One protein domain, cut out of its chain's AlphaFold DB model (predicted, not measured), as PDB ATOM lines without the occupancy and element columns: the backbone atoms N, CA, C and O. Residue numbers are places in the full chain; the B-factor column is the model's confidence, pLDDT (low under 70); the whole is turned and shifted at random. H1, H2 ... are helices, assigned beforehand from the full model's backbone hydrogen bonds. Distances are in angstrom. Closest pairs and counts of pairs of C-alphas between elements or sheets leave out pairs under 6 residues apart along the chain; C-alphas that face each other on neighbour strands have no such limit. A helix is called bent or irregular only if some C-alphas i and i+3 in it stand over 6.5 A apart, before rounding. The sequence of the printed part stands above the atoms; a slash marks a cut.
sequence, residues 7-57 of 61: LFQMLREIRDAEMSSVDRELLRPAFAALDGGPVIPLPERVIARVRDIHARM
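AT A GLANCE: This is residues 7 to 57 of the 61 residues of an uncharacterized protein of Trinickia soli (UniProt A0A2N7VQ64). What shape do these coordinates make? Three helices form a compact cluster, their centres at the corners of a triangle and each helix in contact with the other two. H2 crosses the pair H1 and H3, an earlier part of it packing on H3 and a later part on H1, and residues 36 to 43 make a wide loop from H2 back to H3. What is it built of, and how large is it? The 51 printed residues are all helix in class, with three named helices in the order H1, H2, H3 and no named strand; the radius of gyration of the C-alphas is 9.9 A, and the rounded outline spans 27 by 21 by 20 A.

IN THESE COORDINATES: Where does the first helix run? H1 takes residues 7 to 14, from C-alpha 7 at (33.804, 3.956, 49.762), and measures 10.5 A from first to last C-alpha. What follows it? H2, the longest helix by residues, takes residues 21 to 35 and measures 19.8 A, beginning with C-alpha 21 at (31.453, -14.751, 40.925). It is irregular: C-alphas 26 and 29 are 7.5 A apart, and its line is a rough one. Where does the last helix end? H3 takes residues 44 to 56, measures 18.5 A and ends with C-alpha 56 at (40.209, -9.288, 53.389).

HOW THE PARTS SIT: How does H1 stand to H2? They touch, H2 with residues 30 to 34 alone, and their closest C-alphas, those of Leu 11 and Phe 31, are 7.1 A apart. They run opposite ways at a steep tilt of 57 degrees. How does H3 stand to the other two? H3 touches H1, with the closest C-alphas, those of Ile 14 and His 54, 5.9 A apart; the two run the same way at a steep tilt of 46 degrees. H3 touches H2 with residues 46 to 50 alone, and H2 touches H3 with residues 23 to 27 alone; the two stand about perpendicular, at 80 degrees, and their closest C-alphas, those of Leu 27 and Val 46, are 7.2 A apart. What do the backbones show? In H1 and H3 every O i to N i+4 pair is within hydrogen-bond range; in H2 it is 7 of 11.

THE WHOLE: How far does the printed part reach? The two C-alphas farthest apart, those of Pro 38 and Arg 56, are 27.4 A apart. Is there a cut or a long link? The printed part, residues 7 to 57, has no cut, and the links H1 to H2 and H2 to H3 are short, with 6 and 8 residues. How confident is the model? The mean pLDDT of the printed part is 88.8, and no printed residue is under 70.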
ATOM      1  N   LEU A   7      34.436   5.099  50.417       87.00
ATOM      2  CA  LEU A   7      33.804   3.956  49.762       87.00
ATOM      3  C   LEU A   7      34.208   3.835  48.287       87.00
ATOM      4  O   LEU A   7      34.397   2.728  47.798       87.00
ATOM      5  N   PHE A   8      34.355   4.962  47.588       86.94
ATOM      6  CA  PHE A   8      34.773   4.992  46.186       86.94
ATOM      7  C   PHE A   8      36.233   4.547  46.028       86.94
ATOM      8  O   PHE A   8      36.558   3.834  45.082       86.94
ATOM      9  N   GLN A   9      37.104   4.907  46.980       88.81
ATOM     10  CA  GLN A   9      38.482   4.405  47.017       88.81
ATOM     11  C   GLN A   9      38.523   2.896  47.272       88.81
ATOM     12  O   GLN A   9      39.135   2.177  46.490       88.81
ATOM     13  N   MET A  10      37.789   2.404  48.279       90.50
ATOM     14  CA  MET A  10      37.684   0.963  48.552       90.50
ATOM     15  C   MET A  10      37.183   0.192  47.327       90.50
ATOM     16  O   MET A  10      37.761  -0.826  46.972       90.50
ATOM     17  N   LEU A  11      36.141   0.695  46.652       91.00
ATOM     18  CA  LEU A  11      35.599   0.108  45.421       91.00
ATOM     19  C   LEU A  11      36.644  -0.001  44.310       91.00
ATOM     20  O   LEU A  11      36.697  -1.010  43.613       91.00
ATOM     21  N   ARG A  12      37.476   1.031  44.151       90.88
ATOM     22  CA  ARG A  12      38.562   1.030  43.172       90.88
ATOM     23  C   ARG A  12      39.648   0.017  43.529       90.88
ATOM     24  O   ARG A  12      40.143  -0.652  42.634       90.88
ATOM     25  N   GLU A  13      39.988  -0.109  44.808       90.25
ATOM     26  CA  GLU A  13      41.007  -1.052  45.288       90.25
ATOM     27  C   GLU A  13      40.553  -2.511  45.159       90.25
ATOM     28  O   GLU A  13      41.326  -3.355  44.714       90.25
ATOM     29  N   ILE A  14      39.286  -2.817  45.462       92.12
ATOM     30  CA  ILE A  14      38.769  -4.192  45.363       92.12
ATOM     31  C   ILE A  14      38.468  -4.635  43.925       92.12
ATOM     32  O   ILE A  14      38.160  -5.807  43.725       92.12
ATOM     33  N   ARG A  15      38.510  -3.738  42.927       88.69
ATOM     34  CA  ARG A  15      38.136  -4.046  41.529       88.69
ATOM     35  C   ARG A  15      38.907  -5.246  40.974       88.69
ATOM     36  O   ARG A  15      38.313  -6.102  40.318       88.69
ATOM     37  N   ASP A  16      40.195  -5.313  41.294       85.88
ATOM     38  CA  ASP A  16      41.117  -6.347  40.820       85.88
ATOM     39  C   ASP A  16      41.364  -7.452  41.863       85.88
ATOM     40  O   ASP A  16      42.179  -8.347  41.646       85.88
ATOM     41  N   ALA A  17      40.657  -7.420  42.999       87.25
ATOM     42  CA  ALA A  17      40.774  -8.447  44.026       87.25
ATOM     43  C   ALA A  17      40.144  -9.775  43.572       87.25
ATOM     44  O   ALA A  17      39.115  -9.804  42.885       87.25
ATOM     45  N   GLU A  18      40.724 -10.894  44.015       84.88
ATOM     46  CA  GLU A  18      40.063 -12.192  43.893       84.88
ATOM     47  C   GLU A  18      38.802 -12.218  44.767       84.88
ATOM     48  O   GLU A  18      38.844 -12.017  45.982       84.88
ATOM     49  N   MET A  19      37.655 -12.464  44.138       88.75
ATOM     50  CA  MET A  19      36.363 -12.585  44.808       88.75
ATOM     51  C   MET A  19      35.475 -13.594  44.086       88.75
ATOM     52  O   MET A  19      35.710 -13.935  42.925       88.75
ATOM     53  N   SER A  20      34.433 -14.064  44.773       90.44
ATOM     54  CA  SER A  20      33.481 -15.001  44.180       90.44
ATOM     55  C   SER A  20      32.741 -14.370  42.993       90.44
ATOM     56  O   SER A  20      32.539 -13.155  42.933       90.44
ATOM     57  N   SER A  21      32.280 -15.200  42.055       90.69
ATOM     58  CA  SER A  21      31.453 -14.751  40.925       90.69
ATOM     59  C   SER A  21      30.172 -14.045  41.385       90.69
ATOM     60  O   SER A  21      29.755 -13.065  40.771       90.69
ATOM     61  N   VAL A  22      29.592 -14.493  42.504       92.00
ATOM     62  CA  VAL A  22      28.413 -13.881  43.130       92.00
ATOM     63  C   VAL A  22      28.716 -12.463  43.613       92.00
ATOM     64  O   VAL A  22      27.933 -11.550  43.359       92.00
ATOM     65  N   ASP A  23      29.862 -12.254  44.265       91.44
ATOM     66  CA  ASP A  23      30.277 -10.924  44.726       91.44
ATOM     67  C   ASP A  23      30.563  -9.985  43.556       91.44
ATOM     68  O   ASP A  23      30.171  -8.819  43.587       91.44
ATOM     69  N   ARG A  24      31.199 -10.499  42.498       91.56
ATOM     70  CA  ARG A  24      31.487  -9.717  41.295       91.56
ATOM     71  C   ARG A  24      30.204  -9.257  40.601       91.56
ATOM     72  O   ARG A  24      30.123  -8.092  40.217       91.56
ATOM     73  N   GLU A  25      29.193 -10.121  40.487       92.00
ATOM     74  CA  GLU A  25      27.903  -9.728  39.907       92.00
ATOM     75  C   GLU A  25      27.149  -8.749  40.818       92.00
ATOM     76  O   GLU A  25      26.598  -7.758  40.340       92.00
ATOM     77  N   LEU A  26      27.192  -8.958  42.139       91.62
ATOM     78  CA  LEU A  26      26.599  -8.039  43.115       91.62
ATOM     79  C   LEU A  26      27.196  -6.626  43.019       91.62
ATOM     80  O   LEU A  26      26.474  -5.638  43.160       91.62
ATOM     81  N   LEU A  27      28.508  -6.527  42.791       91.94
ATOM     82  CA  LEU A  27      29.243  -5.263  42.716       91.94
ATOM     83  C   LEU A  27      29.284  -4.651  41.314       91.94
ATOM     84  O   LEU A  27      29.722  -3.511  41.165       91.94
ATOM     85  N   ARG A  28      28.790  -5.349  40.289       90.56
ATOM     86  CA  ARG A  28      28.824  -4.897  38.895       90.56
ATOM     87  C   ARG A  28      28.263  -3.477  38.686       90.56
ATOM     88  O   ARG A  28      28.931  -2.698  38.005       90.56
ATOM     89  N   PRO A  29      27.124  -3.066  39.284       89.12
ATOM     90  CA  PRO A  29      26.643  -1.686  39.161       89.12
ATOM     91  C   PRO A  29      27.559  -0.669  39.857       89.12
ATOM     92  O   PRO A  29      27.737   0.444  39.370       89.12
ATOM     93  N   ALA A  30      28.164  -1.057  40.982       89.75
ATOM     94  CA  ALA A  30      29.086  -0.208  41.729       89.75
ATOM     95  C   ALA A  30      30.404   0.001  40.964       89.75
ATOM     96  O   ALA A  30      30.937   1.107  40.953       89.75
ATOM     97  N   PHE A  31      30.895  -1.031  40.271       91.12
ATOM     98  CA  PHE A  31      32.044  -0.915  39.375       91.12
ATOM     99  C   PHE A  31      31.728  -0.094  38.126       91.12
ATOM    100  O   PHE A  31      32.551   0.726  37.734       91.12
ATOM    101  N   ALA A  32      30.531  -0.226  37.550       89.50
ATOM    102  CA  ALA A  32      30.121   0.603  36.416       89.50
ATOM    103  C   ALA A  32      30.164   2.107  36.747       89.50
ATOM    104  O   ALA A  32      30.543   2.911  35.899       89.50
ATOM    105  N   ALA A  33      29.850   2.492  37.988       86.94
ATOM    106  CA  ALA A  33      29.966   3.879  38.445       86.94
ATOM    107  C   ALA A  33      31.420   4.397  38.485       86.94
ATOM    108  O   ALA A  33      31.633   5.605  38.396       86.94
ATOM    109  N   LEU A  34      32.429   3.516  38.581       87.88
ATOM    110  CA  LEU A  34      33.843   3.904  38.460       87.88
ATOM    111  C   LEU A  34      34.207   4.303  37.024       87.88
ATOM    112  O   LEU A  34      35.063   5.161  36.828       87.88
ATOM    113  N   ASP A  35      33.542   3.698  36.038       88.31
ATOM    114  CA  ASP A  35      33.805   3.887  34.607       88.31
ATOM    115  C   ASP A  35      32.931   4.998  33.985       88.31
ATOM    116  O   ASP A  35      32.784   5.082  32.767       88.31
ATOM    117  N   GLY A  36      32.326   5.862  34.812       84.12
ATOM    118  CA  GLY A  36      31.434   6.938  34.358       84.12
ATOM    119  C   GLY A  36      29.988   6.498  34.104       84.12
ATOM    120  O   GLY A  36      29.202   7.255  33.535       84.12
ATOM    121  N   GLY A  37      29.622   5.285  34.530       82.94
ATOM    122  CA  GLY A  37      28.242   4.816  34.539       82.94
ATOM    123  C   GLY A  37      27.354   5.572  35.541       82.94
ATOM    124  O   GLY A  37      27.838   6.359  36.359       82.94
ATOM    125  N   PRO A  38      26.032   5.337  35.501       78.56
ATOM    126  CA  PRO A  38      25.085   6.025  36.369       78.56
ATOM    127  C   PRO A  38      25.365   5.738  37.849       78.56
ATOM    128  O   PRO A  38      25.446   4.585  38.275       78.56
ATOM    129  N   VAL A  39      25.470   6.805  38.645       77.50
ATOM    130  CA  VAL A  39      25.631   6.709  40.099       77.50
ATOM    131  C   VAL A  39      24.275   6.393  40.717       77.50
ATOM    132  O   VAL A  39      23.392   7.248  40.778       77.50
ATOM    133  N   ILE A  40      24.114   5.155  41.177       79.94
ATOM    134  CA  ILE A  40      22.915   4.698  41.882       79.94
ATOM    135  C   ILE A  40      23.183   4.581  43.391       79.94
ATOM    136  O   ILE A  40      24.296   4.215  43.785       79.94
ATOM    137  N   PRO A  41      22.187   4.849  44.256       83.12
ATOM    138  CA  PRO A  41      22.299   4.554  45.679       83.12
ATOM    139  C   PRO A  41      22.590   3.066  45.897       83.12
ATOM    140  O   PRO A  41      21.831   2.202  45.455       83.12
ATOM    141  N   LEU A  42      23.694   2.759  46.579       83.94
ATOM    142  CA  LEU A  42      24.027   1.384  46.934       83.94
ATOM    143  C   LEU A  42      23.257   0.972  48.196       83.94
ATOM    144  O   LEU A  42      23.328   1.680  49.202       83.94
ATOM    145  N   PRO A  43      22.570  -0.184  48.189       89.94
ATOM    146  CA  PRO A  43      21.995  -0.745  49.404       89.94
ATOM    147  C   PRO A  43      23.073  -0.978  50.470       89.94
ATOM    148  O   PRO A  43      24.183  -1.401  50.140       89.94
ATOM    149  N   GLU A  44      22.740  -0.813  51.754       90.38
ATOM    150  CA  GLU A  44      23.703  -0.984  52.856       90.38
ATOM    151  C   GLU A  44      24.405  -2.350  52.840       90.38
ATOM    152  O   GLU A  44      25.606  -2.431  53.087       90.38
ATOM    153  N   ARG A  45      23.695  -3.418  52.449       90.81
ATOM    154  CA  ARG A  45      24.273  -4.763  52.270       90.81
ATOM    155  C   ARG A  45      25.431  -4.797  51.266       90.81
ATOM    156  O   ARG A  45      26.392  -5.534  51.460       90.81
ATOM    157  N   VAL A  46      25.358  -3.993  50.204       90.69
ATOM    158  CA  VAL A  46      26.407  -3.903  49.179       90.69
ATOM    159  C   VAL A  46      27.599  -3.129  49.733       90.69
ATOM    160  O   VAL A  46      28.736  -3.564  49.582       90.69
ATOM    161  N   ILE A  47      27.343  -2.037  50.460       91.00
ATOM    162  CA  ILE A  47      28.380  -1.248  51.144       91.00
ATOM    163  C   ILE A  47      29.133  -2.110  52.166       91.00
ATOM    164  O   ILE A  47      30.364  -2.094  52.207       91.00
ATOM    165  N   ALA A  48      28.409  -2.891  52.972       92.44
ATOM    166  CA  ALA A  48      29.001  -3.831  53.918       92.44
ATOM    167  C   ALA A  48      29.888  -4.856  53.203       92.44
ATOM    168  O   ALA A  48      30.991  -5.144  53.666       92.44
ATOM    169  N   ARG A  49      29.456  -5.346  52.034       91.88
ATOM    170  CA  ARG A  49      30.235  -6.308  51.257       91.88
ATOM    171  C   ARG A  49      31.506  -5.713  50.654       91.88
ATOM    172  O   ARG A  49      32.542  -6.367  50.705       91.88
ATOM    173  N   VAL A  50      31.460  -4.472  50.160       92.19
ATOM    174  CA  VAL A  50      32.659  -3.735  49.713       92.19
ATOM    175  C   VAL A  50      33.682  -3.648  50.844       92.19
ATOM    176  O   VAL A  50      34.844  -3.989  50.644       92.19
ATOM    177  N   ARG A  51      33.245  -3.253  52.047       91.44
ATOM    178  CA  ARG A  51      34.120  -3.147  53.227       91.44
ATOM    179  C   ARG A  51      34.714  -4.492  53.636       91.44
ATOM    180  O   ARG A  51      35.886  -4.553  53.980       91.44
ATOM    181  N   ASP A  52      33.923  -5.556  53.589       91.81
ATOM    182  CA  ASP A  52      34.364  -6.904  53.948       91.81
ATOM    183  C   ASP A  52      35.374  -7.488  52.942       91.81
ATOM    184  O   ASP A  52      36.353  -8.120  53.330       91.81
ATOM    185  N   ILE A  53      35.181  -7.259  51.639       91.19
ATOM    186  CA  ILE A  53      36.170  -7.642  50.618       91.19
ATOM    187  C   ILE A  53      37.450  -6.827  50.799       91.19
ATOM    188  O   ILE A  53      38.535  -7.400  50.834       91.19
ATOM    189  N   HIS A  54      37.324  -5.511  50.985       91.75
ATOM    190  CA  HIS A  54      38.457  -4.615  51.212       91.75
ATOM    191  C   HIS A  54      39.273  -5.013  52.449       91.75
ATOM    192  O   HIS A  54      40.493  -5.112  52.382       91.75
ATOM    193  N   ALA A  55      38.607  -5.346  53.556       90.25
ATOM    194  CA  ALA A  55      39.259  -5.799  54.783       90.25
ATOM    195  C   ALA A  55      40.001  -7.139  54.631       90.25
ATOM    196  O   ALA A  55      40.964  -7.382  55.361       90.25
ATOM    197  N   ARG A  56      39.563  -8.003  53.704       88.12
ATOM    198  CA  ARG A  56      40.209  -9.288  53.389       88.12
ATOM    199  C   ARG A  56      41.380  -9.153  52.419       88.12
ATOM    200  O   ARG A  56      42.151 -10.103  52.294       88.12
ATOM    201  N   MET A  57      41.532  -8.010  51.746       85.06
ATOM    202  CA  MET A  57      42.689  -7.791  50.885       85.06
ATOM    203  C   MET A  57      43.972  -7.810  51.725       85.06
ATOM    204  O   MET A  57      44.010  -7.217  52.810       85.06
TER     205      MET A  57